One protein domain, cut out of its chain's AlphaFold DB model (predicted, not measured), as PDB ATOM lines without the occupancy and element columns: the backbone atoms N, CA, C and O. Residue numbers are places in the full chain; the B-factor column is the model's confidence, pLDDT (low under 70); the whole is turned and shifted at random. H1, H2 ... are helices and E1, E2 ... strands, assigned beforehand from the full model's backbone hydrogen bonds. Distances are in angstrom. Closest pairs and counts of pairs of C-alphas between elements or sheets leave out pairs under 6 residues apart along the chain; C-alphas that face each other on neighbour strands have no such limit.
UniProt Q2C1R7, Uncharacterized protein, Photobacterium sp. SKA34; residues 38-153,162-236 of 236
ATOM      1  N   GLY A  38      17.063 -58.518 -19.857       91.62
ATOM      2  CA  GLY A  38      16.167 -59.661 -20.041       91.62
ATOM      3  C   GLY A  38      14.992 -59.685 -19.061       91.62
ATOM      4  O   GLY A  38      13.931 -60.194 -19.406       91.62
ATOM      5  N   ASN A  39      15.161 -59.084 -17.879       93.25
ATOM      6  CA  ASN A  39      14.148 -59.037 -16.822       93.25
ATOM      7  C   ASN A  39      13.310 -57.748 -16.823       93.25
ATOM      8  O   ASN A  39      12.405 -57.612 -16.000       93.25
ATOM      9  N   LEU A  40      13.594 -56.798 -17.720       92.88
ATOM     10  CA  LEU A  40      12.818 -55.564 -17.838       92.88
ATOM     11  C   LEU A  40      11.539 -55.790 -18.649       92.88
ATOM     12  O   LEU A  40      11.534 -56.518 -19.647       92.88
ATOM     13  N   THR A  41      10.463 -55.110 -18.253       93.69
ATOM     14  CA  THR A  41       9.226 -55.049 -19.040       93.69
ATOM     15  C   THR A  41       9.444 -54.254 -20.328       93.69
ATOM     16  O   THR A  41      10.398 -53.483 -20.451       93.69
ATOM     17  N   SER A  42       8.541 -54.412 -21.299       92.00
ATOM     18  CA  SER A  42       8.612 -53.668 -22.561       92.00
ATOM     19  C   SER A  42       8.551 -52.151 -22.360       92.00
ATOM     20  O   SER A  42       9.279 -51.430 -23.033       92.00
ATOM     21  N   ASP A  43       7.741 -51.665 -21.419       92.19
ATOM     22  CA  ASP A  43       7.624 -50.225 -21.157       92.19
ATOM     23  C   ASP A  43       8.901 -49.656 -20.536       92.19
ATOM     24  O   ASP A  43       9.372 -48.602 -20.956       92.19
ATOM     25  N   VAL A  44       9.534 -50.393 -19.619       93.12
ATOM     26  CA  VAL A  44      10.817 -49.972 -19.041       93.12
ATOM     27  C   VAL A  44      11.920 -49.984 -20.103       93.12
ATOM     28  O   VAL A  44      12.726 -49.062 -20.168       93.12
ATOM     29  N   LYS A  45      11.941 -50.973 -21.007       93.56
ATOM     30  CA  LYS A  45      12.883 -50.983 -22.142       93.56
ATOM     31  C   LYS A  45      12.716 -49.762 -23.049       93.56
ATOM     32  O   LYS A  45      13.720 -49.176 -23.442       93.56
ATOM     33  N   LYS A  46      11.474 -49.349 -23.336       92.38
ATOM     34  CA  LYS A  46      11.196 -48.117 -24.097       92.38
ATOM     35  C   LYS A  46      11.740 -46.871 -23.396       92.38
ATOM     36  O   LYS A  46      12.317 -46.027 -24.064       92.38
ATOM     37  N   GLN A  47      11.629 -46.779 -22.070       93.81
ATOM     38  CA  GLN A  47      12.206 -45.659 -21.313       93.81
ATOM     39  C   GLN A  47      13.734 -45.604 -21.455       93.81
ATOM     40  O   GLN A  47      14.286 -44.542 -21.716       93.81
ATOM     41  N   TYR A  48      14.427 -46.746 -21.361       94.75
ATOM     42  CA  TYR A  48      15.871 -46.794 -21.624       94.75
ATOM     43  C   TYR A  48      16.219 -46.429 -23.079       94.75
ATOM     44  O   TYR A  48      17.246 -45.792 -23.306       94.75
ATOM     45  N   ALA A  49      15.388 -46.811 -24.060       94.12
ATOM     46  CA  ALA A  49      15.582 -46.411 -25.459       94.12
ATOM     47  C   ALA A  49      15.462 -44.893 -25.631       94.12
ATOM     48  O   ALA A  49      16.307 -44.298 -26.291       94.12
ATOM     49  N   GLN A  50      14.465 -44.275 -24.992       93.88
ATOM     50  CA  GLN A  50      14.278 -42.826 -25.021       93.88
ATOM     51  C   GLN A  50      15.467 -42.093 -24.403       93.88
ATOM     52  O   GLN A  50      16.024 -41.204 -25.029       93.88
ATOM     53  N   VAL A  51      15.954 -42.541 -23.242       95.31
ATOM     54  CA  VAL A  51      17.158 -41.957 -22.628       95.31
ATOM     55  C   VAL A  51      18.385 -42.076 -23.538       95.31
ATOM     56  O   VAL A  51      19.188 -41.146 -23.608       95.31
ATOM     57  N   ASN A  52      18.542 -43.200 -24.244       95.56
ATOM     58  CA  ASN A  52      19.616 -43.390 -25.220       95.56
ATOM     59  C   ASN A  52      19.510 -42.385 -26.373       95.56
ATOM     60  O   ASN A  52      20.467 -41.655 -26.626       95.56
ATOM     61  N   TYR A  53      18.335 -42.317 -26.999       94.62
ATOM     62  CA  TYR A  53      18.024 -41.375 -28.068       94.62
ATOM     63  C   TYR A  53      18.292 -39.926 -27.642       94.62
ATOM     64  O   TYR A  53      19.087 -39.248 -28.290       94.62
ATOM     65  N   ASP A  54      17.713 -39.482 -26.522       94.69
ATOM     66  CA  ASP A  54      17.814 -38.097 -26.047       94.69
ATOM     67  C   ASP A  54      19.270 -37.721 -25.756       94.69
ATOM     68  O   ASP A  54      19.761 -36.674 -26.175       94.69
ATOM     69  N   THR A  55      20.004 -38.611 -25.077       96.12
ATOM     70  CA  THR A  55      21.415 -38.376 -24.749       96.12
ATOM     71  C   THR A  55      22.257 -38.263 -26.017       96.12
ATOM     72  O   THR A  55      23.115 -37.386 -26.119       96.12
ATOM     73  N   PHE A  56      22.028 -39.138 -27.001       95.75
ATOM     74  CA  PHE A  56      22.758 -39.104 -28.267       95.75
ATOM     75  C   PHE A  56      22.408 -37.860 -29.086       95.75
ATOM     76  O   PHE A  56      23.297 -37.299 -29.732       95.75
ATOM     77  N   LEU A  57      21.156 -37.401 -29.031       94.69
ATOM     78  CA  LEU A  57      20.695 -36.209 -29.736       94.69
ATOM     79  C   LEU A  57      21.400 -34.968 -29.184       94.69
ATOM     80  O   LEU A  57      22.099 -34.285 -29.929       94.69
ATOM     81  N   VAL A  58      21.356 -34.765 -27.865       95.88
ATOM     82  CA  VAL A  58      21.997 -33.615 -27.207       95.88
ATOM     83  C   VAL A  58      23.518 -33.604 -27.423       95.88
ATOM     84  O   VAL A  58      24.111 -32.548 -27.657       95.88
ATOM     85  N   ILE A  59      24.178 -34.771 -27.391       96.50
ATOM     86  CA  ILE A  59      25.611 -34.891 -27.725       96.50
ATOM     87  C   ILE A  59      25.877 -34.434 -29.158       96.50
ATOM     88  O   ILE A  59      26.840 -33.704 -29.404       96.50
ATOM     89  N   THR A  60      25.040 -34.877 -30.096       95.31
ATOM     90  CA  THR A  60      25.175 -34.573 -31.522       95.31
ATOM     91  C   THR A  60      25.039 -33.079 -31.769       95.31
ATOM     92  O   THR A  60      25.918 -32.480 -32.386       95.31
ATOM     93  N   GLU A  61      23.995 -32.460 -31.226       94.12
ATOM     94  CA  GLU A  61      23.747 -31.022 -31.345       94.12
ATOM     95  C   GLU A  61      24.872 -30.196 -30.721       94.12
ATOM     96  O   GLU A  61      25.414 -29.292 -31.359       94.12
ATOM     97  N   SER A  62      25.293 -30.553 -29.503       95.00
ATOM     98  CA  SER A  62      26.393 -29.879 -28.805       95.00
ATOM     99  C   SER A  62      27.702 -29.957 -29.600       95.00
ATOM    100  O   SER A  62      28.452 -28.979 -29.679       95.00
ATOM    101  N   ALA A  63      27.986 -31.108 -30.219       94.94
ATOM    102  CA  ALA A  63      29.178 -31.304 -31.037       94.94
ATOM    103  C   ALA A  63      29.110 -30.535 -32.366       94.94
ATOM    104  O   ALA A  63      30.085 -29.874 -32.728       94.94
ATOM    105  N   LEU A  64      27.972 -30.579 -33.066       93.50
ATOM    106  CA  LEU A  64      27.748 -29.825 -34.303       93.50
ATOM    107  C   LEU A  64      27.864 -28.324 -34.058       93.50
ATOM    108  O   LEU A  64      28.596 -27.643 -34.775       93.50
ATOM    109  N   ASN A  65      27.200 -27.816 -33.018       92.00
ATOM    110  CA  ASN A  65      27.247 -26.405 -32.664       92.00
ATOM    111  C   ASN A  65      28.673 -25.964 -32.312       92.00
ATOM    112  O   ASN A  65      29.145 -24.958 -32.830       92.00
ATOM    113  N   CYS A  66      29.399 -26.759 -31.519       92.88
ATOM    114  CA  CYS A  66      30.805 -26.484 -31.233       92.88
ATOM    115  C   CYS A  66      31.660 -26.452 -32.506       92.88
ATOM    116  O   CYS A  66      32.527 -25.594 -32.635       92.88
ATOM    117  N   ALA A  67      31.440 -27.376 -33.443       92.88
ATOM    118  CA  ALA A  67      32.256 -27.507 -34.646       92.88
ATOM    119  C   ALA A  67      32.021 -26.410 -35.702       92.88
ATOM    120  O   ALA A  67      32.830 -26.297 -36.634       92.88
ATOM    121  N   LYS A  68      30.952 -25.605 -35.587       88.81
ATOM    122  CA  LYS A  68      30.667 -24.485 -36.507       88.81
ATOM    123  C   LYS A  68      31.833 -23.497 -36.561       88.81
ATOM    124  O   LYS A  68      32.281 -23.154 -37.654       88.81
ATOM    125  N   ASP A  69      32.388 -23.158 -35.401       86.44
ATOM    126  CA  ASP A  69      33.441 -22.144 -35.272       86.44
ATOM    127  C   ASP A  69      34.868 -22.706 -35.390       86.44
ATOM    128  O   ASP A  69      35.835 -21.945 -35.469       86.44
ATOM    129  N   LEU A  70      35.016 -24.034 -35.441       90.62
ATOM    130  CA  LEU A  70      36.325 -24.684 -35.497       90.62
ATOM    131  C   LEU A  70      36.892 -24.723 -36.912       90.62
ATOM    132  O   LEU A  70      36.190 -25.002 -37.898       90.62
ATOM    133  N   LYS A  71      38.212 -24.546 -37.003       90.25
ATOM    134  CA  LYS A  71      38.966 -24.822 -38.228       90.25
ATOM    135  C   LYS A  71      39.296 -26.309 -38.323       90.25
ATOM    136  O   LYS A  71      39.495 -26.995 -37.323       90.25
ATOM    137  N   VAL A  72      39.387 -26.815 -39.552       90.56
ATOM    138  CA  VAL A  72      39.854 -28.187 -39.795       90.56
ATOM    139  C   VAL A  72      41.265 -28.353 -39.229       90.56
ATOM    140  O   VAL A  72      42.148 -27.540 -39.506       90.56
ATOM    141  N   GLY A  73      41.471 -29.415 -38.451       84.69
ATOM    142  CA  GLY A  73      42.745 -29.729 -37.806       84.69
ATOM    143  C   GLY A  73      42.973 -29.036 -36.461       84.69
ATOM    144  O   GLY A  73      43.991 -29.303 -35.828       84.69
ATOM    145  N   GLU A  74      42.051 -28.187 -36.003       85.62
ATOM    146  CA  GLU A  74      42.108 -27.594 -34.666       85.62
ATOM    147  C   GLU A  74      41.838 -28.668 -33.598       85.62
ATOM    148  O   GLU A  74      40.828 -29.378 -33.657       85.62
ATOM    149  N   THR A  75      42.765 -28.820 -32.651       79.69
ATOM    150  CA  THR A  75      42.707 -29.812 -31.565       79.69
ATOM    151  C   THR A  75      42.325 -29.159 -30.242       79.69
ATOM    152  O   THR A  75      42.359 -27.941 -30.109       79.69
ATOM    153  N   ASP A  76      41.974 -29.985 -29.252       76.50
ATOM    154  CA  ASP A  76      41.767 -29.571 -27.854       76.50
ATOM    155  C   ASP A  76      40.598 -28.600 -27.615       76.50
ATOM    156  O   ASP A  76      40.501 -27.976 -26.558       76.50
ATOM    157  N   ASN A  77      39.658 -28.517 -28.559       90.44
ATOM    158  CA  ASN A  77      38.430 -27.761 -28.355       90.44
ATOM    159  C   ASN A  77      37.509 -28.536 -27.430       90.44
ATOM    160  O   ASN A  77      37.171 -29.691 -27.698       90.44
ATOM    161  N   THR A  78      37.099 -27.891 -26.344       93.94
ATOM    162  CA  THR A  78      36.131 -28.450 -25.409       93.94
ATOM    163  C   THR A  78      34.841 -27.657 -25.448       93.94
ATOM    164  O   THR A  78      34.877 -26.433 -25.323       93.94
ATOM    165  N   CYS A  79      33.708 -28.343 -25.535       94.06
ATOM    166  CA  CYS A  79      32.394 -27.728 -25.411       94.06
ATOM    167  C   CYS A  79      31.591 -28.349 -24.278       94.06
ATOM    168  O   CYS A  79      31.779 -29.509 -23.898       94.06
ATOM    169  N   ALA A  80      30.687 -27.543 -23.728       95.81
ATOM    170  CA  ALA A  80      29.684 -28.036 -22.806       95.81
ATOM    171  C   ALA A  80      28.666 -28.892 -23.568       95.81
ATOM    172  O   ALA A  80      28.266 -28.538 -24.676       95.81
ATOM    173  N   VAL A  81      28.244 -29.994 -22.951       95.94
ATOM    174  CA  VAL A  81      27.014 -30.685 -23.351       95.94
ATOM    175  C   VAL A  81      25.883 -29.978 -22.643       95.94
ATOM    176  O   VAL A  81      25.883 -29.953 -21.413       95.94
ATOM    177  N   ILE A  82      24.981 -29.374 -23.404       90.44
ATOM    178  CA  ILE A  82      23.801 -28.687 -22.884       90.44
ATOM    179  C   ILE A  82      22.627 -28.981 -23.802       90.44
ATOM    180  O   ILE A  82      22.803 -29.090 -25.014       90.44
ATOM    181  N   ASP A  83      21.438 -29.079 -23.224       88.19
ATOM    182  CA  ASP A  83      20.219 -29.013 -24.013       88.19
ATOM    183  C   ASP A  83      19.984 -27.559 -24.446       88.19
ATOM    184  O   ASP A  83      19.771 -26.671 -23.615       88.19
ATOM    185  N   SER A  84      20.103 -27.306 -25.746       76.44
ATOM    186  CA  SER A  84      19.840 -26.000 -26.359       76.44
ATOM    187  C   SER A  84      18.895 -26.083 -27.557       76.44
ATOM    188  O   SER A  84      18.730 -25.078 -28.244       76.44
ATOM    189  N   GLY A  85      18.354 -27.269 -27.844       69.06
ATOM    190  CA  GLY A  85      17.573 -27.550 -29.047       69.06
ATOM    191  C   GLY A  85      16.070 -27.382 -28.835       69.06
ATOM    192  O   GLY A  85      15.572 -27.373 -27.706       69.06
ATOM    193  N   ASN A  86      15.332 -27.254 -29.939       74.62
ATOM    194  CA  ASN A  86      13.883 -27.404 -29.940       74.62
ATOM    195  C   ASN A  86      13.532 -28.863 -30.273       74.62
ATOM    196  O   ASN A  86      13.768 -29.333 -31.385       74.62
ATOM    197  N   HIS A  87      12.952 -29.583 -29.315       75.75
ATOM    198  CA  HIS A  87      12.631 -31.008 -29.457       75.75
ATOM    199  C   HIS A  87      11.117 -31.177 -29.582       75.75
ATOM    200  O   HIS A  87      10.393 -30.893 -28.629       75.75
ATOM    201  N   ASN A  88      10.627 -31.649 -30.732       56.78
ATOM    202  CA  ASN A  88       9.190 -31.719 -31.058       56.78
ATOM    203  C   ASN A  88       8.346 -32.459 -30.003       56.78
ATOM    204  O   ASN A  88       7.236 -32.046 -29.674       56.78
ATOM    205  N   GLU A  89       8.897 -33.529 -29.427       63.97
ATOM    206  CA  GLU A  89       8.234 -34.337 -28.394       63.97
ATOM    207  C   GLU A  89       8.786 -34.088 -26.976       63.97
ATOM    208  O   GLU A  89       8.361 -34.738 -26.019       63.97
ATOM    209  N   GLY A  90       9.691 -33.113 -26.818       73.31
ATOM    210  CA  GLY A  90      10.470 -32.907 -25.597       73.31
ATOM    211  C   GLY A  90      11.491 -34.024 -25.343       73.31
ATOM    212  O   GLY A  90      11.498 -35.055 -26.012       73.31
ATOM    213  N   LEU A  91      12.368 -33.817 -24.360       86.25
ATOM    214  CA  LEU A  91      13.293 -34.848 -23.884       86.25
ATOM    215  C   LEU A  91      12.701 -35.562 -22.660       86.25
ATOM    216  O   LEU A  91      12.027 -34.958 -21.827       86.25
ATOM    217  N   SER A  92      12.989 -36.855 -22.518       90.56
ATOM    218  CA  SER A  92      12.703 -37.641 -21.309       90.56
ATOM    219  C   SER A  92      13.781 -37.513 -20.225       90.56
ATOM    220  O   SER A  92      13.628 -38.063 -19.127       90.56
ATOM    221  N   ILE A  93      14.871 -36.812 -20.544       93.38
ATOM    222  CA  ILE A  93      15.965 -36.481 -19.635       93.38
ATOM    223  C   ILE A  93      15.925 -35.003 -19.242       93.38
ATOM    224  O   ILE A  93      15.449 -34.157 -19.992       93.38
ATOM    225  N   GLU A  94      16.477 -34.695 -18.073       94.06
ATOM    226  CA  GLU A  94      16.521 -33.347 -17.500       94.06
ATOM    227  C   GLU A  94      17.938 -33.020 -16.999       94.06
ATOM    228  O   GLU A  94      18.742 -33.919 -16.732       94.06
ATOM    229  N   ASP A  95      18.241 -31.725 -16.857       93.06
ATOM    230  CA  ASP A  95      19.507 -31.194 -16.321       93.06
ATOM    231  C   ASP A  95      20.776 -31.788 -16.961       93.06
ATOM    232  O   ASP A  95      21.803 -31.979 -16.296       93.06
ATOM    233  N   ILE A  96      20.714 -32.104 -18.259       95.56
ATOM    234  CA  ILE A  96      21.847 -32.697 -18.962       95.56
ATOM    235  C   ILE A  96      23.032 -31.725 -18.997       95.56
ATOM    236  O   ILE A  96      22.923 -30.574 -19.418       95.56
ATOM    237  N   SER A  97      24.186 -32.196 -18.531       96.62
ATOM    238  CA  SER A  97      25.418 -31.414 -18.490       96.62
ATOM    239  C   SER A  97      26.648 -32.293 -18.657       96.62
ATOM    240  O   SER A  97      26.677 -33.439 -18.229       96.62
ATOM    241  N   GLY A  98      27.713 -31.771 -19.251       97.31
ATOM    242  CA  GLY A  98      28.941 -32.537 -19.454       97.31
ATOM    243  C   GLY A  98      29.987 -31.736 -20.205       97.31
ATOM    244  O   GLY A  98      29.833 -30.532 -20.422       97.31
ATOM    245  N   THR A  99      31.071 -32.391 -20.609       97.69
ATOM    246  CA  THR A  99      32.080 -31.748 -21.458       97.69
ATOM    247  C   THR A  99      32.585 -32.725 -22.502       97.69
ATOM    248  O   THR A  99      33.068 -33.808 -22.162       97.69
ATOM    249  N   LEU A 100      32.502 -32.322 -23.766       96.31
ATOM    250  CA  LEU A 100      33.072 -33.043 -24.896       96.31
ATOM    251  C   LEU A 100      34.368 -32.375 -25.330       96.31
ATOM    252  O   LEU A 100      34.514 -31.162 -25.208       96.31
ATOM    253  N   SER A 101      35.283 -33.168 -25.872       95.69
ATOM    254  CA  SER A 101      36.311 -32.686 -26.780       95.69
ATOM    255  C   SER A 101      35.841 -32.935 -28.206       95.69
ATOM    256  O   SER A 101      35.373 -34.032 -28.521       95.69
ATOM    257  N   VAL A 102      35.952 -31.905 -29.040       95.44
ATOM    258  CA  VAL A 102      35.504 -31.892 -30.428       95.44
ATOM    259  C   VAL A 102      36.692 -31.560 -31.323       95.44
ATOM    260  O   VAL A 102      37.387 -30.567 -31.118       95.44
ATOM    261  N   GLN A 103      36.923 -32.384 -32.340       94.75
ATOM    262  CA  GLN A 103      37.950 -32.134 -33.346       94.75
ATOM    263  C   GLN A 103      37.326 -32.192 -34.736       94.75
ATOM    264  O   GLN A 103      36.800 -33.223 -35.158       94.75
ATOM    265  N   LYS A 104      37.424 -31.087 -35.473       92.50
ATOM    266  CA  LYS A 104      36.933 -31.005 -36.848       92.50
ATOM    267  C   LYS A 104      37.991 -31.510 -37.823       92.50
ATOM    268  O   LYS A 104      39.108 -30.991 -37.875       92.50
ATOM    269  N   GLN A 105      37.631 -32.515 -38.605       92.06
ATOM    270  CA  GLN A 105      38.397 -33.026 -39.739       92.06
ATOM    271  C   GLN A 105      37.725 -32.585 -41.048       92.06
ATOM    272  O   GLN A 105      36.728 -31.865 -41.030       92.06
ATOM    273  N   SER A 106      38.298 -32.957 -42.192       89.69
ATOM    274  CA  SER A 106      37.770 -32.570 -43.508       89.69
ATOM    275  C   SER A 106      36.388 -33.151 -43.804       89.69
ATOM    276  O   SER A 106      35.586 -32.506 -44.466       89.69
ATOM    277  N   ASP A 107      36.134 -34.361 -43.322       90.19
ATOM    278  CA  ASP A 107      34.997 -35.220 -43.667       90.19
ATOM    279  C   ASP A 107      34.173 -35.628 -42.437       90.19
ATOM    280  O   ASP A 107      33.130 -36.271 -42.558       90.19
ATOM    281  N   LYS A 108      34.629 -35.274 -41.231       93.12
ATOM    282  CA  LYS A 108      33.972 -35.661 -39.981       93.12
ATOM    283  C   LYS A 108      34.329 -34.769 -38.802       93.12
ATOM    284  O   LYS A 108      35.321 -34.045 -38.806       93.12
ATOM    285  N   ILE A 109      33.534 -34.890 -37.752       94.56
ATOM    286  CA  ILE A 109      33.771 -34.329 -36.427       94.56
ATOM    287  C   ILE A 109      34.026 -35.502 -35.488       94.56
ATOM    288  O   ILE A 109      33.153 -36.350 -35.333       94.56
ATOM    289  N   GLN A 110      35.206 -35.560 -34.877       94.81
ATOM    290  CA  GLN A 110      35.525 -36.525 -33.824       94.81
ATOM    291  C   GLN A 110      35.082 -35.996 -32.469       94.81
ATOM    292  O   GLN A 110      35.259 -34.809 -32.178       94.81
ATOM    293  N   ILE A 111      34.546 -36.887 -31.640       95.06
ATOM    294  CA  ILE A 111      33.956 -36.548 -30.352       95.06
ATOM    295  C   ILE A 111      34.507 -37.493 -29.286       95.06
ATOM    296  O   ILE A 111      34.563 -38.708 -29.457       95.06
ATOM    297  N   SER A 112      34.880 -36.944 -28.136       94.25
ATOM    298  CA  SER A 112      35.196 -37.747 -26.956       94.25
ATOM    299  C   SER A 112      34.714 -37.073 -25.680       94.25
ATOM    300  O   SER A 112      34.583 -35.854 -25.613       94.25
ATOM    301  N   THR A 113      34.429 -37.863 -24.649       95.06
ATOM    302  CA  THR A 113      34.015 -37.334 -23.346       95.06
ATOM    303  C   THR A 113      35.236 -36.875 -22.543       95.06
ATOM    304  O   THR A 113      36.116 -37.681 -22.241       95.06
ATOM    305  N   VAL A 114      35.262 -35.597 -22.157       95.88
ATOM    306  CA  VAL A 114      36.245 -35.015 -21.221       95.88
ATOM    307  C   VAL A 114      35.731 -35.115 -19.787       95.88
ATOM    308  O   VAL A 114      36.450 -35.560 -18.895       95.88
ATOM    309  N   LYS A 115      34.468 -34.729 -19.578       96.69
ATOM    310  CA  LYS A 115      33.731 -34.910 -18.325       96.69
ATOM    311  C   LYS A 115      32.462 -35.690 -18.631       96.69
ATOM    312  O   LYS A 115      31.727 -35.293 -19.535       96.69
ATOM    313  N   ASP A 116      32.237 -36.762 -17.871       96.81
ATOM    314  CA  ASP A 116      31.048 -37.609 -17.980       96.81
ATOM    315  C   ASP A 116      29.775 -36.758 -18.026       96.81
ATOM    316  O   ASP A 116      29.643 -35.759 -17.311       96.81
ATOM    317  N   ILE A 117      28.866 -37.154 -18.910       97.94
ATOM    318  CA  ILE A 117      27.610 -36.460 -19.154       97.94
ATOM    319  C   ILE A 117      26.639 -36.893 -18.074       97.94
ATOM    320  O   ILE A 117      26.317 -38.070 -17.974       97.94
ATOM    321  N   GLN A 118      26.198 -35.954 -17.257       97.69
ATOM    322  CA  GLN A 118      25.279 -36.174 -16.154       97.69
ATOM    323  C   GLN A 118      23.884 -35.744 -16.575       97.69
ATOM    324  O   GLN A 118      23.752 -34.739 -17.264       97.69
ATOM    325  N   PHE A 119      22.863 -36.484 -16.162       96.75
ATOM    326  CA  PHE A 119      21.465 -36.163 -16.452       96.75
ATOM    327  C   PHE A 119      20.534 -36.826 -15.429       96.75
ATOM    328  O   PHE A 119      20.900 -37.814 -14.777       96.75
ATOM    329  N   HIS A 120      19.312 -36.319 -15.317       95.50
ATOM    330  CA  HIS A 120      18.206 -36.972 -14.622       95.50
ATOM    331  C   HIS A 120      17.299 -37.670 -15.636       95.50
ATOM    332  O   HIS A 120      17.095 -37.170 -16.734       95.50
ATOM    333  N   ALA A 121      16.770 -38.841 -15.279       94.88
ATOM    334  CA  ALA A 121      15.819 -39.585 -16.108       94.88
ATOM    335  C   ALA A 121      14.648 -40.057 -15.233       94.88
ATOM    336  O   ALA A 121      14.614 -41.232 -14.849       94.88
ATOM    337  N   PRO A 122      13.696 -39.161 -14.899       92.38
ATOM    338  CA  PRO A 122      12.681 -39.392 -13.865       92.38
ATOM    339  C   PRO A 122      11.811 -40.635 -14.082       92.38
ATOM    340  O   PRO A 122      11.291 -41.210 -13.127       92.38
ATOM    341  N   LEU A 123      11.660 -41.067 -15.338       90.81
ATOM    342  CA  LEU A 123      10.907 -42.269 -15.701       90.81
ATOM    343  C   LEU A 123      11.645 -43.578 -15.373       90.81
ATOM    344  O   LEU A 123      10.998 -44.619 -15.288       90.81
ATOM    345  N   ILE A 124      12.966 -43.531 -15.177       90.12
ATOM    346  CA  ILE A 124      13.816 -44.680 -14.831       90.12
ATOM    347  C   ILE A 124      14.171 -44.661 -13.341       90.12
ATOM    348  O   ILE A 124      14.009 -45.669 -12.652       90.12
ATOM    349  N   ASN A 125      14.690 -43.535 -12.845       88.69
ATOM    350  CA  ASN A 125      15.032 -43.321 -11.440       88.69
ATOM    351  C   ASN A 125      15.066 -41.814 -11.111       88.69
ATOM    352  O   ASN A 125      15.047 -40.970 -12.001       88.69
ATOM    353  N   GLN A 126      15.140 -41.475  -9.823       85.75
ATOM    354  CA  GLN A 126      15.214 -40.080  -9.359       85.75
ATOM    355  C   GLN A 126      16.647 -39.578  -9.122       85.75
ATOM    356  O   GLN A 126      16.839 -38.448  -8.685       85.75
ATOM    357  N   ASN A 127      17.655 -40.415  -9.361       91.69
ATOM    358  CA  ASN A 127      19.043 -40.086  -9.069       91.69
ATOM    359  C   ASN A 127      19.734 -39.498 -10.302       91.69
ATOM    360  O   ASN A 127      19.283 -39.645 -11.438       91.69
ATOM    361  N   THR A 128      20.890 -38.879 -10.084       93.56
ATOM    362  CA  THR A 128      21.762 -38.467 -11.182       93.56
ATOM    363  C   THR A 128      22.393 -39.691 -11.847       93.56
ATOM    364  O   THR A 128      23.022 -40.540 -11.198       93.56
ATOM    365  N   ASN A 129      22.241 -39.759 -13.164       96.06
ATOM    366  CA  ASN A 129      22.809 -40.781 -14.031       96.06
ATOM    367  C   ASN A 129      23.990 -40.194 -14.799       96.06
ATOM    368  O   ASN A 129      24.112 -38.977 -14.921       96.06
ATOM    369  N   ASN A 130      24.873 -41.057 -15.300       97.19
ATOM    370  CA  ASN A 130      26.017 -40.633 -16.099       97.19
ATOM    371  C   ASN A 130      26.060 -41.388 -17.429       97.19
ATOM    372  O   ASN A 130      25.680 -42.556 -17.504       97.19
ATOM    373  N   PHE A 131      26.597 -40.748 -18.458       97.56
ATOM    374  CA  PHE A 131      26.941 -41.345 -19.735       97.56
ATOM    375  C   PHE A 131      28.361 -40.948 -20.127       97.56
ATOM    376  O   PHE A 131      28.798 -39.811 -19.926       97.56
ATOM    377  N   LYS A 132      29.089 -41.895 -20.712       96.50
ATOM    378  CA  LYS A 132      30.445 -41.678 -21.201       96.50
ATOM    379  C   LYS A 132      30.624 -42.341 -22.554       96.50
ATOM    380  O   LYS A 132      30.326 -43.524 -22.695       96.50
ATOM    381  N   LEU A 133      31.166 -41.603 -23.519       95.50
ATOM    382  CA  LEU A 133      31.567 -42.162 -24.805       95.50
ATOM    383  C   LEU A 133      32.745 -43.120 -24.616       95.50
ATOM    384  O   LEU A 133      33.731 -42.810 -23.937       95.50
ATOM    385  N   ASN A 134      32.650 -44.288 -25.236       90.25
ATOM    386  CA  ASN A 134      33.658 -45.329 -25.130       90.25
ATOM    387  C   ASN A 134      34.767 -45.107 -26.148       90.25
ATOM    388  O   ASN A 134      34.506 -44.934 -27.331       90.25
ATOM    389  N   GLN A 135      36.019 -45.163 -25.694       79.50
ATOM    390  CA  GLN A 135      37.181 -45.035 -26.584       79.50
ATOM    391  C   GLN A 135      37.297 -46.199 -27.576       79.50
ATOM    392  O   GLN A 135      37.861 -46.037 -28.650       79.50
ATOM    393  N   ASN A 136      36.765 -47.367 -27.207       71.69
ATOM    394  CA  ASN A 136      36.762 -48.561 -28.040       71.69
ATOM    395  C   ASN A 136      35.338 -48.879 -28.481       71.69
ATOM    396  O   ASN A 136      34.393 -48.726 -27.704       71.69
ATOM    397  N   ASN A 137      35.206 -49.400 -29.698       64.75
ATOM    398  CA  ASN A 137      33.929 -49.897 -30.171       64.75
ATOM    399  C   ASN A 137      33.553 -51.198 -29.439       64.75
ATOM    400  O   ASN A 137      34.339 -52.146 -29.398       64.75
ATOM    401  N   ILE A 138      32.353 -51.240 -28.858       66.69
ATOM    402  CA  ILE A 138      31.807 -52.433 -28.192       66.69
ATOM    403  C   ILE A 138      31.145 -53.377 -29.212       66.69
ATOM    404  O   ILE A 138      31.086 -54.593 -29.008       66.69
ATOM    405  N   ALA A 139      30.709 -52.852 -30.358       59.94
ATOM    406  CA  ALA A 139      30.321 -53.643 -31.510       59.94
ATOM    407  C   ALA A 139      31.582 -54.162 -32.213       59.94
ATOM    408  O   ALA A 139      32.399 -53.401 -32.726       59.94
ATOM    409  N   ASN A 140      31.717 -55.485 -32.286       50.00
ATOM    410  CA  ASN A 140      32.875 -56.215 -32.824       50.00
ATOM    411  C   ASN A 140      33.248 -55.935 -34.307       50.00
ATOM    412  O   ASN A 140      33.932 -56.760 -34.911       50.00
ATOM    413  N   LYS A 141      32.763 -54.863 -34.956       54.94
ATOM    414  CA  LYS A 141      32.842 -54.714 -36.419       54.94
ATOM    415  C   LYS A 141      33.016 -53.304 -37.009       54.94
ATOM    416  O   LYS A 141      33.110 -53.249 -38.234       54.94
ATOM    417  N   LYS A 142      33.068 -52.196 -36.253       60.38
ATOM    418  CA  LYS A 142      33.515 -50.905 -36.833       60.38
ATOM    419  C   LYS A 142      34.896 -50.528 -36.323       60.38
ATOM    420  O   LYS A 142      35.195 -50.699 -35.146       60.38
ATOM    421  N   GLU A 143      35.710 -50.014 -37.237       68.81
ATOM    422  CA  GLU A 143      37.085 -49.582 -36.968       68.81
ATOM    423  C   GLU A 143      37.135 -48.268 -36.176       68.81
ATOM    424  O   GLU A 143      38.116 -48.003 -35.489       68.81
ATOM    425  N   GLU A 144      36.057 -47.478 -36.215       81.81
ATOM    426  CA  GLU A 144      35.964 -46.168 -35.575       81.81
ATOM    427  C   GLU A 144      34.565 -45.936 -34.978       81.81
ATOM    428  O   GLU A 144      33.570 -46.478 -35.467       81.81
ATOM    429  N   THR A 145      34.496 -45.155 -33.901       86.25
ATOM    430  CA  THR A 145      33.266 -44.746 -33.203       86.25
ATOM    431  C   THR A 145      33.410 -43.304 -32.721       86.25
ATOM    432  O   THR A 145      34.522 -42.792 -32.636       86.25
ATOM    433  N   ASN A 146      32.294 -42.682 -32.346       93.38
ATOM    434  CA  ASN A 146      32.190 -41.336 -31.778       93.38
ATOM    435  C   ASN A 146      32.547 -40.227 -32.765       93.38
ATOM    436  O   ASN A 146      33.368 -39.353 -32.485       93.38
ATOM    437  N   PHE A 147      31.904 -40.259 -33.927       93.94
ATOM    438  CA  PHE A 147      32.065 -39.231 -34.940       93.94
ATOM    439  C   PHE A 147      30.755 -38.900 -35.649       93.94
ATOM    440  O   PHE A 147      29.815 -39.696 -35.684       93.94
ATOM    441  N   ILE A 148      30.719 -37.711 -36.241       94.50
ATOM    442  CA  ILE A 148      29.644 -37.241 -37.114       94.50
ATOM    443  C   ILE A 148      30.255 -36.991 -38.484       94.50
ATOM    444  O   ILE A 148      31.256 -36.286 -38.580       94.50
ATOM    445  N   THR A 149      29.691 -37.562 -39.543       92.69
ATOM    446  CA  THR A 149      30.144 -37.277 -40.910       92.69
ATOM    447  C   THR A 149      29.708 -35.877 -41.313       92.69
ATOM    448  O   THR A 149      28.536 -35.544 -41.147       92.69
ATOM    449  N   ILE A 150      30.613 -35.099 -41.896       83.06
ATOM    450  CA  ILE A 150      30.275 -33.834 -42.547       83.06
ATOM    451  C   ILE A 150      30.021 -34.157 -44.027       83.06
ATOM    452  O   ILE A 150      30.895 -34.754 -44.658       83.06
ATOM    453  N   PRO A 151      28.862 -33.796 -44.604       70.00
ATOM    454  CA  PRO A 151      28.623 -33.965 -46.032       70.00
ATOM    455  C   PRO A 151      29.725 -33.271 -46.843       70.00
ATOM    456  O   PRO A 151      30.085 -32.130 -46.547       70.00
ATOM    457  N   GLU A 152      30.272 -33.933 -47.868       56.72
ATOM    458  CA  GLU A 152      31.231 -33.278 -48.760       56.72
ATOM    459  C   GLU A 152      30.564 -32.049 -49.396       56.72
ATOM    460  O   GLU A 152      29.466 -32.132 -49.949       56.72
ATOM    461  N   THR A 153      31.248 -30.903 -49.370       53.66
ATOM    462  CA  THR A 153      30.780 -29.597 -49.882       53.66
ATOM    463  C   THR A 153      30.417 -29.575 -51.377       53.66
ATOM    464  O   THR A 153      30.086 -28.526 -51.920       53.66
ATOM    465  N   GLU A 162      15.608 -26.558 -46.396       76.69
ATOM    466  CA  GLU A 162      15.241 -26.208 -45.009       76.69
ATOM    467  C   GLU A 162      15.682 -27.272 -43.986       76.69
ATOM    468  O   GLU A 162      15.333 -27.201 -42.810       76.69
ATOM    469  N   THR A 163      16.383 -28.317 -44.431       81.38
ATOM    470  CA  THR A 163      16.792 -29.450 -43.601       81.38
ATOM    471  C   THR A 163      18.244 -29.829 -43.866       81.38
ATOM    472  O   THR A 163      18.643 -30.053 -45.014       81.38
ATOM    473  N   GLU A 164      19.016 -29.933 -42.787       83.88
ATOM    474  CA  GLU A 164      20.377 -30.466 -42.758       83.88
ATOM    475  C   GLU A 164      20.364 -31.894 -42.208       83.88
ATOM    476  O   GLU A 164      19.645 -32.187 -41.253       83.88
ATOM    477  N   SER A 165      21.177 -32.791 -42.777       87.62
ATOM    478  CA  SER A 165      21.278 -34.166 -42.289       87.62
ATOM    479  C   SER A 165      22.716 -34.662 -42.204       87.62
ATOM    480  O   SER A 165      23.536 -34.386 -43.080       87.62
ATOM    481  N   ASN A 166      23.012 -35.409 -41.138       90.81
ATOM    482  CA  ASN A 166      24.333 -35.963 -40.855       90.81
ATOM    483  C   ASN A 166      24.221 -37.421 -40.389       90.81
ATOM    484  O   ASN A 166      23.301 -37.772 -39.650       90.81
ATOM    485  N   SER A 167      25.186 -38.266 -40.765       92.12
ATOM    486  CA  SER A 167      25.322 -39.597 -40.163       92.12
ATOM    487  C   SER A 167      26.143 -39.519 -38.877       92.12
ATOM    488  O   SER A 167      27.234 -38.949 -38.850       92.12
ATOM    489  N   VAL A 168      25.624 -40.128 -37.818       93.75
ATOM    490  CA  VAL A 168      26.139 -40.051 -36.452       93.75
ATOM    491  C   VAL A 168      26.487 -41.447 -35.950       93.75
ATOM    492  O   VAL A 168      25.690 -42.380 -36.025       93.75
ATOM    493  N   PHE A 169      27.693 -41.597 -35.415       92.81
ATOM    494  CA  PHE A 169      28.228 -42.862 -34.928       92.81
ATOM    495  C   PHE A 169      28.672 -42.652 -33.488       92.81
ATOM    496  O   PHE A 169      29.739 -42.092 -33.265       92.81
ATOM    497  N   LEU A 170      27.863 -43.058 -32.511       93.00
ATOM    498  CA  LEU A 170      28.143 -42.864 -31.088       93.00
ATOM    499  C   LEU A 170      28.059 -44.203 -30.359       93.00
ATOM    500  O   LEU A 170      27.080 -44.935 -30.484       93.00
ATOM    501  N   CYS A 171      29.064 -44.480 -29.534       93.19
ATOM    502  CA  CYS A 171      29.068 -45.604 -28.615       93.19
ATOM    503  C   CYS A 171      29.465 -45.124 -27.224       93.19
ATOM    504  O   CYS A 171      30.433 -44.381 -27.051       93.19
ATOM    505  N   GLY A 172      28.757 -45.591 -26.206       94.81
ATOM    506  CA  GLY A 172      29.086 -45.252 -24.834       94.81
ATOM    507  C   GLY A 172      28.450 -46.169 -23.812       94.81
ATOM    508  O   GLY A 172      27.718 -47.099 -24.145       94.81
ATOM    509  N   THR A 173      28.755 -45.895 -22.554       95.94
ATOM    510  CA  THR A 173      28.236 -46.625 -21.404       95.94
ATOM    511  C   THR A 173      27.407 -45.681 -20.553       95.94
ATOM    512  O   THR A 173      27.895 -44.656 -20.072       95.94
ATOM    513  N   PHE A 174      26.156 -46.058 -20.326       96.75
ATOM    514  CA  PHE A 174      25.309 -45.455 -19.314       96.75
ATOM    515  C   PHE A 174      25.586 -46.084 -17.950       96.75
ATOM    516  O   PHE A 174      25.730 -47.302 -17.825       96.75
ATOM    517  N   THR A 175      25.603 -45.248 -16.919       96.50
ATOM    518  CA  THR A 175      25.704 -45.620 -15.511       96.50
ATOM    519  C   THR A 175      24.511 -45.030 -14.769       96.50
ATOM    520  O   THR A 175      24.447 -43.825 -14.528       96.50
ATOM    521  N   PHE A 176      23.574 -45.894 -14.402       94.50
ATOM    522  CA  PHE A 176      22.377 -45.557 -13.649       94.50
ATOM    523  C   PHE A 176      22.599 -45.819 -12.164       94.50
ATOM    524  O   PHE A 176      22.941 -46.936 -11.768       94.50
ATOM    525  N   THR A 177      22.396 -44.803 -11.332       88.44
ATOM    526  CA  THR A 177      22.486 -44.954  -9.877       88.44
ATOM    527  C   THR A 177      21.087 -45.217  -9.342       88.44
ATOM    528  O   THR A 177      20.241 -44.339  -9.390       88.44
ATOM    529  N   ASN A 178      20.815 -46.410  -8.821       81.88
ATOM    530  CA  ASN A 178      19.521 -46.739  -8.220       81.88
ATOM    531  C   ASN A 178      19.697 -47.017  -6.721       81.88
ATOM    532  O   ASN A 178      20.814 -47.246  -6.253       81.88
ATOM    533  N   ASP A 179      18.587 -47.079  -5.984       77.38
ATOM    534  CA  ASP A 179      18.589 -47.456  -4.561       77.38
ATOM    535  C   ASP A 179      19.200 -48.856  -4.339       77.38
ATOM    536  O   ASP A 179      19.905 -49.094  -3.360       77.38
ATOM    537  N   ASP A 180      19.027 -49.757  -5.314       78.06
ATOM    538  CA  ASP A 180      19.593 -51.116  -5.334       78.06
ATOM    539  C   ASP A 180      21.060 -51.177  -5.822       78.06
ATOM    540  O   ASP A 180      21.597 -52.254  -6.117       78.06
ATOM    541  N   GLY A 181      21.714 -50.020  -5.954       87.69
ATOM    542  CA  GLY A 181      23.098 -49.867  -6.395       87.69
ATOM    543  C   GLY A 181      23.252 -49.393  -7.842       87.69
ATOM    544  O   GLY A 181      22.311 -48.955  -8.500       87.69
ATOM    545  N   ILE A 182      24.483 -49.474  -8.349       92.69
ATOM    546  CA  ILE A 182      24.863 -48.910  -9.649       92.69
ATOM    547  C   ILE A 182      24.646 -49.944 -10.767       92.69
ATOM    548  O   ILE A 182      25.131 -51.082 -10.683       92.69
ATOM    549  N   LYS A 183      23.934 -49.544 -11.826       94.69
ATOM    550  CA  LYS A 183      23.649 -50.345 -13.022       94.69
ATOM    551  C   LYS A 183      24.311 -49.762 -14.263       94.69
ATOM    552  O   LYS A 183      24.292 -48.554 -14.442       94.69
ATOM    553  N   THR A 184      24.861 -50.607 -15.132       94.75
ATOM    554  CA  THR A 184      25.470 -50.160 -16.396       94.75
ATOM    555  C   THR A 184      24.813 -50.792 -17.611       94.75
ATOM    556  O   THR A 184      24.391 -51.948 -17.569       94.75
ATOM    557  N   VAL A 185      24.742 -50.048 -18.707       94.75
ATOM    558  CA  VAL A 185      24.306 -50.554 -20.013       94.75
ATOM    559  C   VAL A 185      25.116 -49.856 -21.092       94.75
ATOM    560  O   VAL A 185      25.303 -48.641 -21.048       94.75
ATOM    561  N   ASP A 186      25.623 -50.633 -22.036       93.88
ATOM    562  CA  ASP A 186      26.348 -50.108 -23.183       93.88
ATOM    563  C   ASP A 186      25.367 -49.806 -24.309       93.88
ATOM    564  O   ASP A 186      24.375 -50.512 -24.477       93.88
ATOM    565  N   ALA A 187      25.640 -48.761 -25.076       93.25
ATOM    566  CA  ALA A 187      24.806 -48.277 -26.161       93.25
ATOM    567  C   ALA A 187      25.655 -48.007 -27.401       93.25
ATOM    568  O   ALA A 187      26.751 -47.454 -27.286       93.25
ATOM    569  N   PHE A 188      25.157 -48.401 -28.568       91.19
ATOM    570  CA  PHE A 188      25.777 -48.144 -29.868       91.19
ATOM    571  C   PHE A 188      24.756 -48.328 -30.989       91.19
ATOM    572  O   PHE A 188      23.729 -48.976 -30.806       91.19
ATOM    573  N   GLU A 189      25.035 -47.800 -32.172       86.50
ATOM    574  CA  GLU A 189      24.176 -47.986 -33.338       86.50
ATOM    575  C   GLU A 189      24.027 -49.468 -33.739       86.50
ATOM    576  O   GLU A 189      24.984 -50.239 -33.761       86.50
ATOM    577  N   HIS A 190      22.807 -49.891 -34.069       79.81
ATOM    578  CA  HIS A 190      22.481 -51.308 -34.257       79.81
ATOM    579  C   HIS A 190      23.178 -51.916 -35.494       79.81
ATOM    580  O   HIS A 190      23.543 -53.097 -35.488       79.81
ATOM    581  N   GLU A 191      23.410 -51.110 -36.536       72.44
ATOM    582  CA  GLU A 191      23.948 -51.539 -37.830       72.44
ATOM    583  C   GLU A 191      25.105 -50.652 -38.345       72.44
ATOM    584  O   GLU A 191      25.595 -49.730 -37.694       72.44
ATOM    585  N   TYR A 192      25.598 -50.943 -39.554       66.50
ATOM    586  CA  TYR A 192      26.720 -50.212 -40.153       66.50
ATOM    587  C   TYR A 192      26.388 -48.783 -40.580       66.50
ATOM    588  O   TYR A 192      27.298 -47.966 -40.698       66.50
ATOM    589  N   ARG A 193      25.111 -48.487 -40.810       70.88
ATOM    590  CA  ARG A 193      24.624 -47.156 -41.169       70.88
ATOM    591  C   ARG A 193      24.439 -46.400 -39.853       70.88
ATOM    592  O   ARG A 193      23.761 -46.913 -38.971       70.88
ATOM    593  N   GLY A 194      25.153 -45.289 -39.661       83.88
ATOM    594  CA  GLY A 194      25.029 -44.474 -38.446       83.88
ATOM    595  C   GLY A 194      23.592 -43.989 -38.232       83.88
ATOM    596  O   GLY A 194      22.748 -44.135 -39.116       83.88
ATOM    597  N   LEU A 195      23.314 -43.400 -37.072       91.88
ATOM    598  CA  LEU A 195      22.045 -42.712 -36.834       91.88
ATOM    599  C   LEU A 195      21.951 -41.505 -37.770       91.88
ATOM    600  O   LEU A 195      22.947 -40.822 -38.002       91.88
ATOM    601  N   ILE A 196      20.769 -41.248 -38.313       92.56
ATOM    602  CA  ILE A 196      20.538 -40.178 -39.275       92.56
ATOM    603  C   ILE A 196      19.951 -38.991 -38.524       92.56
ATOM    604  O   ILE A 196      18.762 -38.953 -38.214       92.56
ATOM    605  N   TYR A 197      20.814 -38.039 -38.188       92.75
ATOM    606  CA  TYR A 197      20.411 -36.771 -37.598       92.75
ATOM    607  C   TYR A 197      19.772 -35.893 -38.675       92.75
ATOM    608  O   TYR A 197      20.307 -35.796 -39.783       92.75
ATOM    609  N   SER A 198      18.660 -35.252 -38.335       90.56
ATOM    610  CA  SER A 198      17.975 -34.234 -39.126       90.56
ATOM    611  C   SER A 198      17.821 -32.976 -38.291       90.56
ATOM    612  O   SER A 198      17.483 -33.071 -37.111       90.56
ATOM    613  N   HIS A 199      18.039 -31.816 -38.900       89.06
ATOM    614  CA  HIS A 199      17.779 -30.518 -38.294       89.06
ATOM    615  C   HIS A 199      17.052 -29.615 -39.282       89.06
ATOM    616  O   HIS A 199      17.569 -29.326 -40.365       89.06
ATOM    617  N   ASN A 200      15.855 -29.173 -38.911       87.38
ATOM    618  CA  ASN A 200      15.070 -28.228 -39.682       87.38
ATOM    619  C   ASN A 200      15.479 -26.796 -39.318       87.38
ATOM    620  O   ASN A 200      15.217 -26.325 -38.214       87.38
ATOM    621  N   THR A 201      16.064 -26.070 -40.265       84.56
ATOM    622  CA  THR A 201      16.594 -24.720 -40.028       84.56
ATOM    623  C   THR A 201      15.507 -23.650 -39.880       84.56
ATOM    624  O   THR A 201      15.804 -22.541 -39.441       84.56
ATOM    625  N   ASN A 202      14.259 -23.945 -40.261       84.69
ATOM    626  CA  ASN A 202      13.123 -23.032 -40.116       84.69
ATOM    627  C   ASN A 202      12.439 -23.156 -38.753       84.69
ATOM    628  O   ASN A 202      12.006 -22.148 -38.191       84.69
ATOM    629  N   THR A 203      12.292 -24.382 -38.246       85.19
ATOM    630  CA  THR A 203      11.631 -24.660 -36.958       85.19
ATOM    631  C   THR A 203      12.618 -24.843 -35.807       85.19
ATOM    632  O   THR A 203      12.185 -24.907 -34.653       85.19
ATOM    633  N   ASP A 204      13.918 -24.900 -36.117       84.44
ATOM    634  CA  ASP A 204      15.017 -25.234 -35.199       84.44
ATOM    635  C   ASP A 204      14.870 -26.637 -34.578       84.44
ATOM    636  O   ASP A 204      15.458 -26.949 -33.546       84.44
ATOM    637  N   GLU A 205      14.041 -27.485 -35.196       87.56
ATOM    638  CA  GLU A 205      13.703 -28.811 -34.692       87.56
ATOM    639  C   GLU A 205      14.730 -29.848 -35.140       87.56
ATOM    640  O   GLU A 205      15.013 -29.963 -36.336       87.56
ATOM    641  N   SER A 206      15.221 -30.654 -34.198       88.69
ATOM    642  CA  SER A 206      16.133 -31.762 -34.487       88.69
ATOM    643  C   SER A 206      15.573 -33.107 -34.038       88.69
ATOM    644  O   SER A 206      14.912 -33.212 -33.006       88.69
ATOM    645  N   HIS A 207      15.883 -34.165 -34.784       91.00
ATOM    646  CA  HIS A 207      15.562 -35.541 -34.398       91.00
ATOM    647  C   HIS A 207      16.441 -36.557 -35.143       91.00
ATOM    648  O   HIS A 207      17.085 -36.233 -36.144       91.00
ATOM    649  N   PHE A 208      16.447 -37.812 -34.680       91.75
ATOM    650  CA  PHE A 208      16.957 -38.934 -35.475       91.75
ATOM    651  C   PHE A 208      15.811 -39.651 -36.184       91.75
ATOM    652  O   PHE A 208      14.936 -40.201 -35.521       91.75
ATOM    653  N   PHE A 209      15.844 -39.743 -37.510       89.06
ATOM    654  CA  PHE A 209      14.842 -40.474 -38.300       89.06
ATOM    655  C   PHE A 209      15.447 -41.741 -38.906       89.06
ATOM    656  O   PHE A 209      16.669 -41.835 -39.049       89.06
ATOM    657  N   GLU A 210      14.606 -42.738 -39.202       86.25
ATOM    658  CA  GLU A 210      15.007 -44.023 -39.811       86.25
ATOM    659  C   GLU A 210      16.251 -44.670 -39.158       86.25
ATOM    660  O   GLU A 210      17.047 -45.371 -39.787       86.25
ATOM    661  N   SER A 211      16.449 -44.413 -37.868       90.44
ATOM    662  CA  SER A 211      17.673 -44.746 -37.151       90.44
ATOM    663  C   SER A 211      17.475 -46.009 -36.336       90.44
ATOM    664  O   SER A 211      16.352 -46.374 -36.003       90.44
ATOM    665  N   SER A 212      18.552 -46.724 -36.016       91.88
ATOM    666  CA  SER A 212      18.482 -47.906 -35.153       91.88
ATOM    667  C   SER A 212      19.685 -47.986 -34.228       91.88
ATOM    668  O   SER A 212      20.831 -47.843 -34.655       91.88
ATOM    669  N   SER A 213      19.432 -48.275 -32.959       92.44
ATOM    670  CA  SER A 213      20.444 -48.379 -31.911       92.44
ATOM    671  C   SER A 213      20.183 -49.605 -31.047       92.44
ATOM    672  O   SER A 213      19.084 -50.162 -31.012       92.44
ATOM    673  N   ARG A 214      21.241 -50.066 -30.397       93.19
ATOM    674  CA  ARG A 214      21.311 -51.285 -29.607       93.19
ATOM    675  C   ARG A 214      21.841 -50.954 -28.227       93.19
ATOM    676  O   ARG A 214      22.846 -50.265 -28.070       93.19
ATOM    677  N   MET A 215      21.191 -51.525 -27.223       93.50
ATOM    678  CA  MET A 215      21.658 -51.533 -25.846       93.50
ATOM    679  C   MET A 215      22.081 -52.937 -25.425       93.50
ATOM    680  O   MET A 215      21.400 -53.916 -25.734       93.50
ATOM    681  N   VAL A 216      23.196 -53.038 -24.704       93.19
ATOM    682  CA  VAL A 216      23.782 -54.302 -24.246       93.19
ATOM    683  C   VAL A 216      23.963 -54.276 -22.739       93.19
ATOM    684  O   VAL A 216      24.616 -53.402 -22.173       93.19
ATOM    685  N   GLY A 217      23.359 -55.262 -22.084       93.38
ATOM    686  CA  GLY A 217      23.384 -55.411 -20.638       93.38
ATOM    687  C   GLY A 217      24.031 -56.717 -20.191       93.38
ATOM    688  O   GLY A 217      24.891 -57.312 -20.845       93.38
ATOM    689  N   LYS A 218      23.583 -57.197 -19.034       94.44
ATOM    690  CA  LYS A 218      24.046 -58.433 -18.406       94.44
ATOM    691  C   LYS A 218      23.954 -59.633 -19.354       94.44
ATOM    692  O   LYS A 218      22.976 -59.799 -20.083       94.44
ATOM    693  N   ASN A 219      24.967 -60.498 -19.293       92.56
ATOM    694  CA  ASN A 219      25.085 -61.711 -20.111       92.56
ATOM    695  C   ASN A 219      25.023 -61.449 -21.630       92.56
ATOM    696  O   ASN A 219      24.611 -62.333 -22.376       92.56
ATOM    697  N   ASN A 220      25.411 -60.250 -22.081       89.50
ATOM    698  CA  ASN A 220      25.286 -59.803 -23.472       89.50
ATOM    699  C   ASN A 220      23.841 -59.830 -23.991       89.50
ATOM    700  O   ASN A 220      23.616 -60.004 -25.187       89.50
ATOM    701  N   THR A 221      22.856 -59.682 -23.099       92.38
ATOM    702  CA  THR A 221      21.463 -59.504 -23.521       92.38
ATOM    703  C   THR A 221      21.364 -58.188 -24.273       92.38
ATOM    704  O   THR A 221      21.840 -57.167 -23.773       92.38
ATOM    705  N   MET A 222      20.764 -58.228 -25.459       91.81
ATOM    706  CA  MET A 222      20.632 -57.076 -26.345       91.81
ATOM    707  C   MET A 222      19.173 -56.636 -26.419       91.81
ATOM    708  O   MET A 222      18.260 -57.458 -26.312       91.81
ATOM    709  N   PHE A 223      18.969 -55.342 -26.601       91.75
ATOM    710  CA  PHE A 223      17.677 -54.755 -26.910       91.75
ATOM    711  C   PHE A 223      17.883 -53.649 -27.938       91.75
ATOM    712  O   PHE A 223      18.702 -52.755 -27.721       91.75
ATOM    713  N   ASP A 224      17.139 -53.739 -29.033       92.69
ATOM    714  CA  ASP A 224      17.241 -52.826 -30.161       92.69
ATOM    715  C   ASP A 224      16.012 -51.918 -30.206       92.69
ATOM    716  O   ASP A 224      14.895 -52.323 -29.872       92.69
ATOM    717  N   TRP A 225      16.224 -50.681 -30.630       92.44
ATOM    718  CA  TRP A 225      15.165 -49.720 -30.896       92.44
ATOM    719  C   TRP A 225      15.435 -49.025 -32.226       92.44
ATOM    720  O   TRP A 225      16.588 -48.897 -32.648       92.44
ATOM    721  N   ASN A 226      14.371 -48.582 -32.886       92.81
ATOM    722  CA  ASN A 226      14.446 -47.746 -34.073       92.81
ATOM    723  C   ASN A 226      13.578 -46.499 -33.943       92.81
ATOM    724  O   ASN A 226      12.781 -46.380 -33.015       92.81
ATOM    725  N   THR A 227      13.746 -45.569 -34.872       90.19
ATOM    726  CA  THR A 227      12.841 -44.435 -35.056       90.19
ATOM    727  C   THR A 227      12.091 -44.576 -36.368       90.19
ATOM    728  O   THR A 227      12.568 -45.223 -37.305       90.19
ATOM    729  N   ASP A 228      10.886 -44.016 -36.426       86.12
ATOM    730  CA  ASP A 228      10.191 -43.825 -37.695       86.12
ATOM    731  C   ASP A 228      10.588 -42.513 -38.382       86.12
ATOM    732  O   ASP A 228      11.502 -41.812 -37.943       86.12
ATOM    733  N   ASP A 229       9.909 -42.208 -39.483       81.88
ATOM    734  CA  ASP A 229      10.169 -41.043 -40.330       81.88
ATOM    735  C   ASP A 229       9.974 -39.704 -39.593       81.88
ATOM    736  O   ASP A 229      10.484 -38.687 -40.049       81.88
ATOM    737  N   ASN A 230       9.259 -39.693 -38.459       79.94
ATOM    738  CA  ASN A 230       9.055 -38.502 -37.625       79.94
ATOM    739  C   ASN A 230       9.957 -38.497 -36.381       79.94
ATOM    740  O   ASN A 230       9.774 -37.670 -35.493       79.94
ATOM    741  N   GLY A 231      10.883 -39.452 -36.266       77.50
ATOM    742  CA  GLY A 231      11.755 -39.579 -35.103       77.50
ATOM    743  C   GLY A 231      11.122 -40.262 -33.889       77.50
ATOM    744  O   GLY A 231      11.753 -40.324 -32.836       77.50
ATOM    745  N   VAL A 232       9.919 -40.838 -34.016       82.62
ATOM    746  CA  VAL A 232       9.247 -41.511 -32.894       82.62
ATOM    747  C   VAL A 232       9.881 -42.875 -32.643       82.62
ATOM    748  O   VAL A 232       9.936 -43.723 -33.542       82.62
ATOM    749  N   ILE A 233      10.310 -43.123 -31.402       82.94
ATOM    750  CA  ILE A 233      10.953 -44.384 -31.017       82.94
ATOM    751  C   ILE A 233       9.957 -45.544 -31.027       82.94
ATOM    752  O   ILE A 233       8.908 -45.528 -30.374       82.94
ATOM    753  N   LYS A 234      10.346 -46.626 -31.697       77.06
ATOM    754  CA  LYS A 234       9.661 -47.913 -31.700       77.06
ATOM    755  C   LYS A 234      10.641 -48.990 -31.204       77.06
ATOM    756  O   LYS A 234      11.765 -49.088 -31.690       77.06
ATOM    757  N   PRO A 235      10.282 -49.789 -30.185       72.56
ATOM    758  CA  PRO A 235      11.084 -50.960 -29.838       72.56
ATOM    759  C   PRO A 235      10.978 -52.006 -30.956       72.56
ATOM    760  O   PRO A 235       9.896 -52.171 -31.529       72.56
ATOM    761  N   ILE A 236      12.081 -52.713 -31.225       69.12
ATOM    762  CA  ILE A 236      12.152 -53.808 -32.207       69.12
ATOM    763  C   ILE A 236      11.890 -55.156 -31.524       69.12
ATOM    764  O   ILE A 236      12.403 -55.375 -30.399       69.12
TER     765      ILE A 236
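This is residues 38 to 153 and 162 to 236 of the 236 residues of an uncharacterized protein of Photobacterium sp. SKA34 (UniProt Q2C1R7). One strongly twisted sheet of 13 strands wraps round a single long helix, H1, which runs through its middle as a core. From E3 the wall forks into two branches, E4, E7, E8, E11, E12 and E13 in one and E5, E6, E9 and E10 in the other; the wrap is not fully closed, for the edge strand E1 is apart from the edge strands E10 and E13. The printed part has 191 residues, with H1 first along the chain and E1 to E13 after it, and the neighbour strands are antiparallel. The class is mixed, helices and strands. The whole is compact, with a radius of gyration of the C-alphas of 15.7 A and spans of 47 by 33 by 33 A.

The sheet is branched at E3, residues 108 to 121, which has E2, residues 94 to 104, on one side and both E4, residues 125 to 133, and E5, residues 147 to 149, on the other side. E5 is beside residues 108 to 111 of E3, and E4 is beside residues 113 to 120. E3 bends by 81 degrees at residue 115. N 101 and O 112 of E2 and E3 are within hydrogen-bond range at 2.8 A, as are N 117 and O 131 of E3 and E4 at 2.8 A, and N 109 and O 148 of E3 and E5 at 2.8 A. E1, residues 77 to 82, is an edge strand antiparallel to E2 at 157 degrees, with N 79 and O 100 3.0 A apart. E1, E2, E3 and E4 form a meander, each strand the antiparallel neighbour of the one before, and each successive two are a hairpin. In one branch, E7, residues 171 to 178, is the neighbour of E4, with N 130 and O 175 2.9 A apart, and forms a hairpin with E8, residues 181 to 189, with N 174 and O 185 2.8 A apart. E11, residues 212 to 216, is the neighbour of E8, with N 188 and O 214 3.0 A apart. E11, E12, residues 222 to 227, and E13, residues 233 to 235, form a second meander of two hairpins; N 213 and O 225 are 2.9 A apart, and N 226 and O 234 2.9 A. In the other branch, E6, residues 163 to 169, is the neighbour of E5, with N 147 and O 169 2.9 A apart, and of E9, residues 195 to 200, with N 166 and O 197 3.1 A apart. E9 and E10, residues 205 to 209, are a hairpin, with N 198 and O 207 2.9 A apart. E6 runs on into E7 across a break of 1 residue, at 80 degrees, and E10 runs on into E11 across a break of 2 residues, at 73 degrees. H1, residues 42 to 68, is on the sheet, which curls round it. Its closest C-alphas to E1 are Ser 62 and Val 81, 5.5 A; to E10, Leu 57 and His 207, 7.0 A; to E13, Lys 46 and Pro 235, 6.4 A. In H1 every O i to N i+4 pair is within hydrogen-bond range.

H1 measures 39.1 A, from C-alpha 42 at (8.612, -53.668, -22.561) to C-alpha 68 at (30.667, -24.485, -36.507). E3 measures 30.2 A, E2 28.2 A, E8 27.0 A, E7 22.5 A and E4 21.3 A. E13 ends at C-alpha 235, (11.084, -50.960, -29.838).

The two C-alphas farthest apart are those of Thr 153 and Asp 180, 50.7 A. Residues 154 to 161 are not printed, and C-alphas 153 and 162 are 16.6 A apart across the cut. The links E1 to E2 and E4 to E5 are long. The mean pLDDT of the printed part is 88.2; 14 residues are under 70, among them residues 137 to 143.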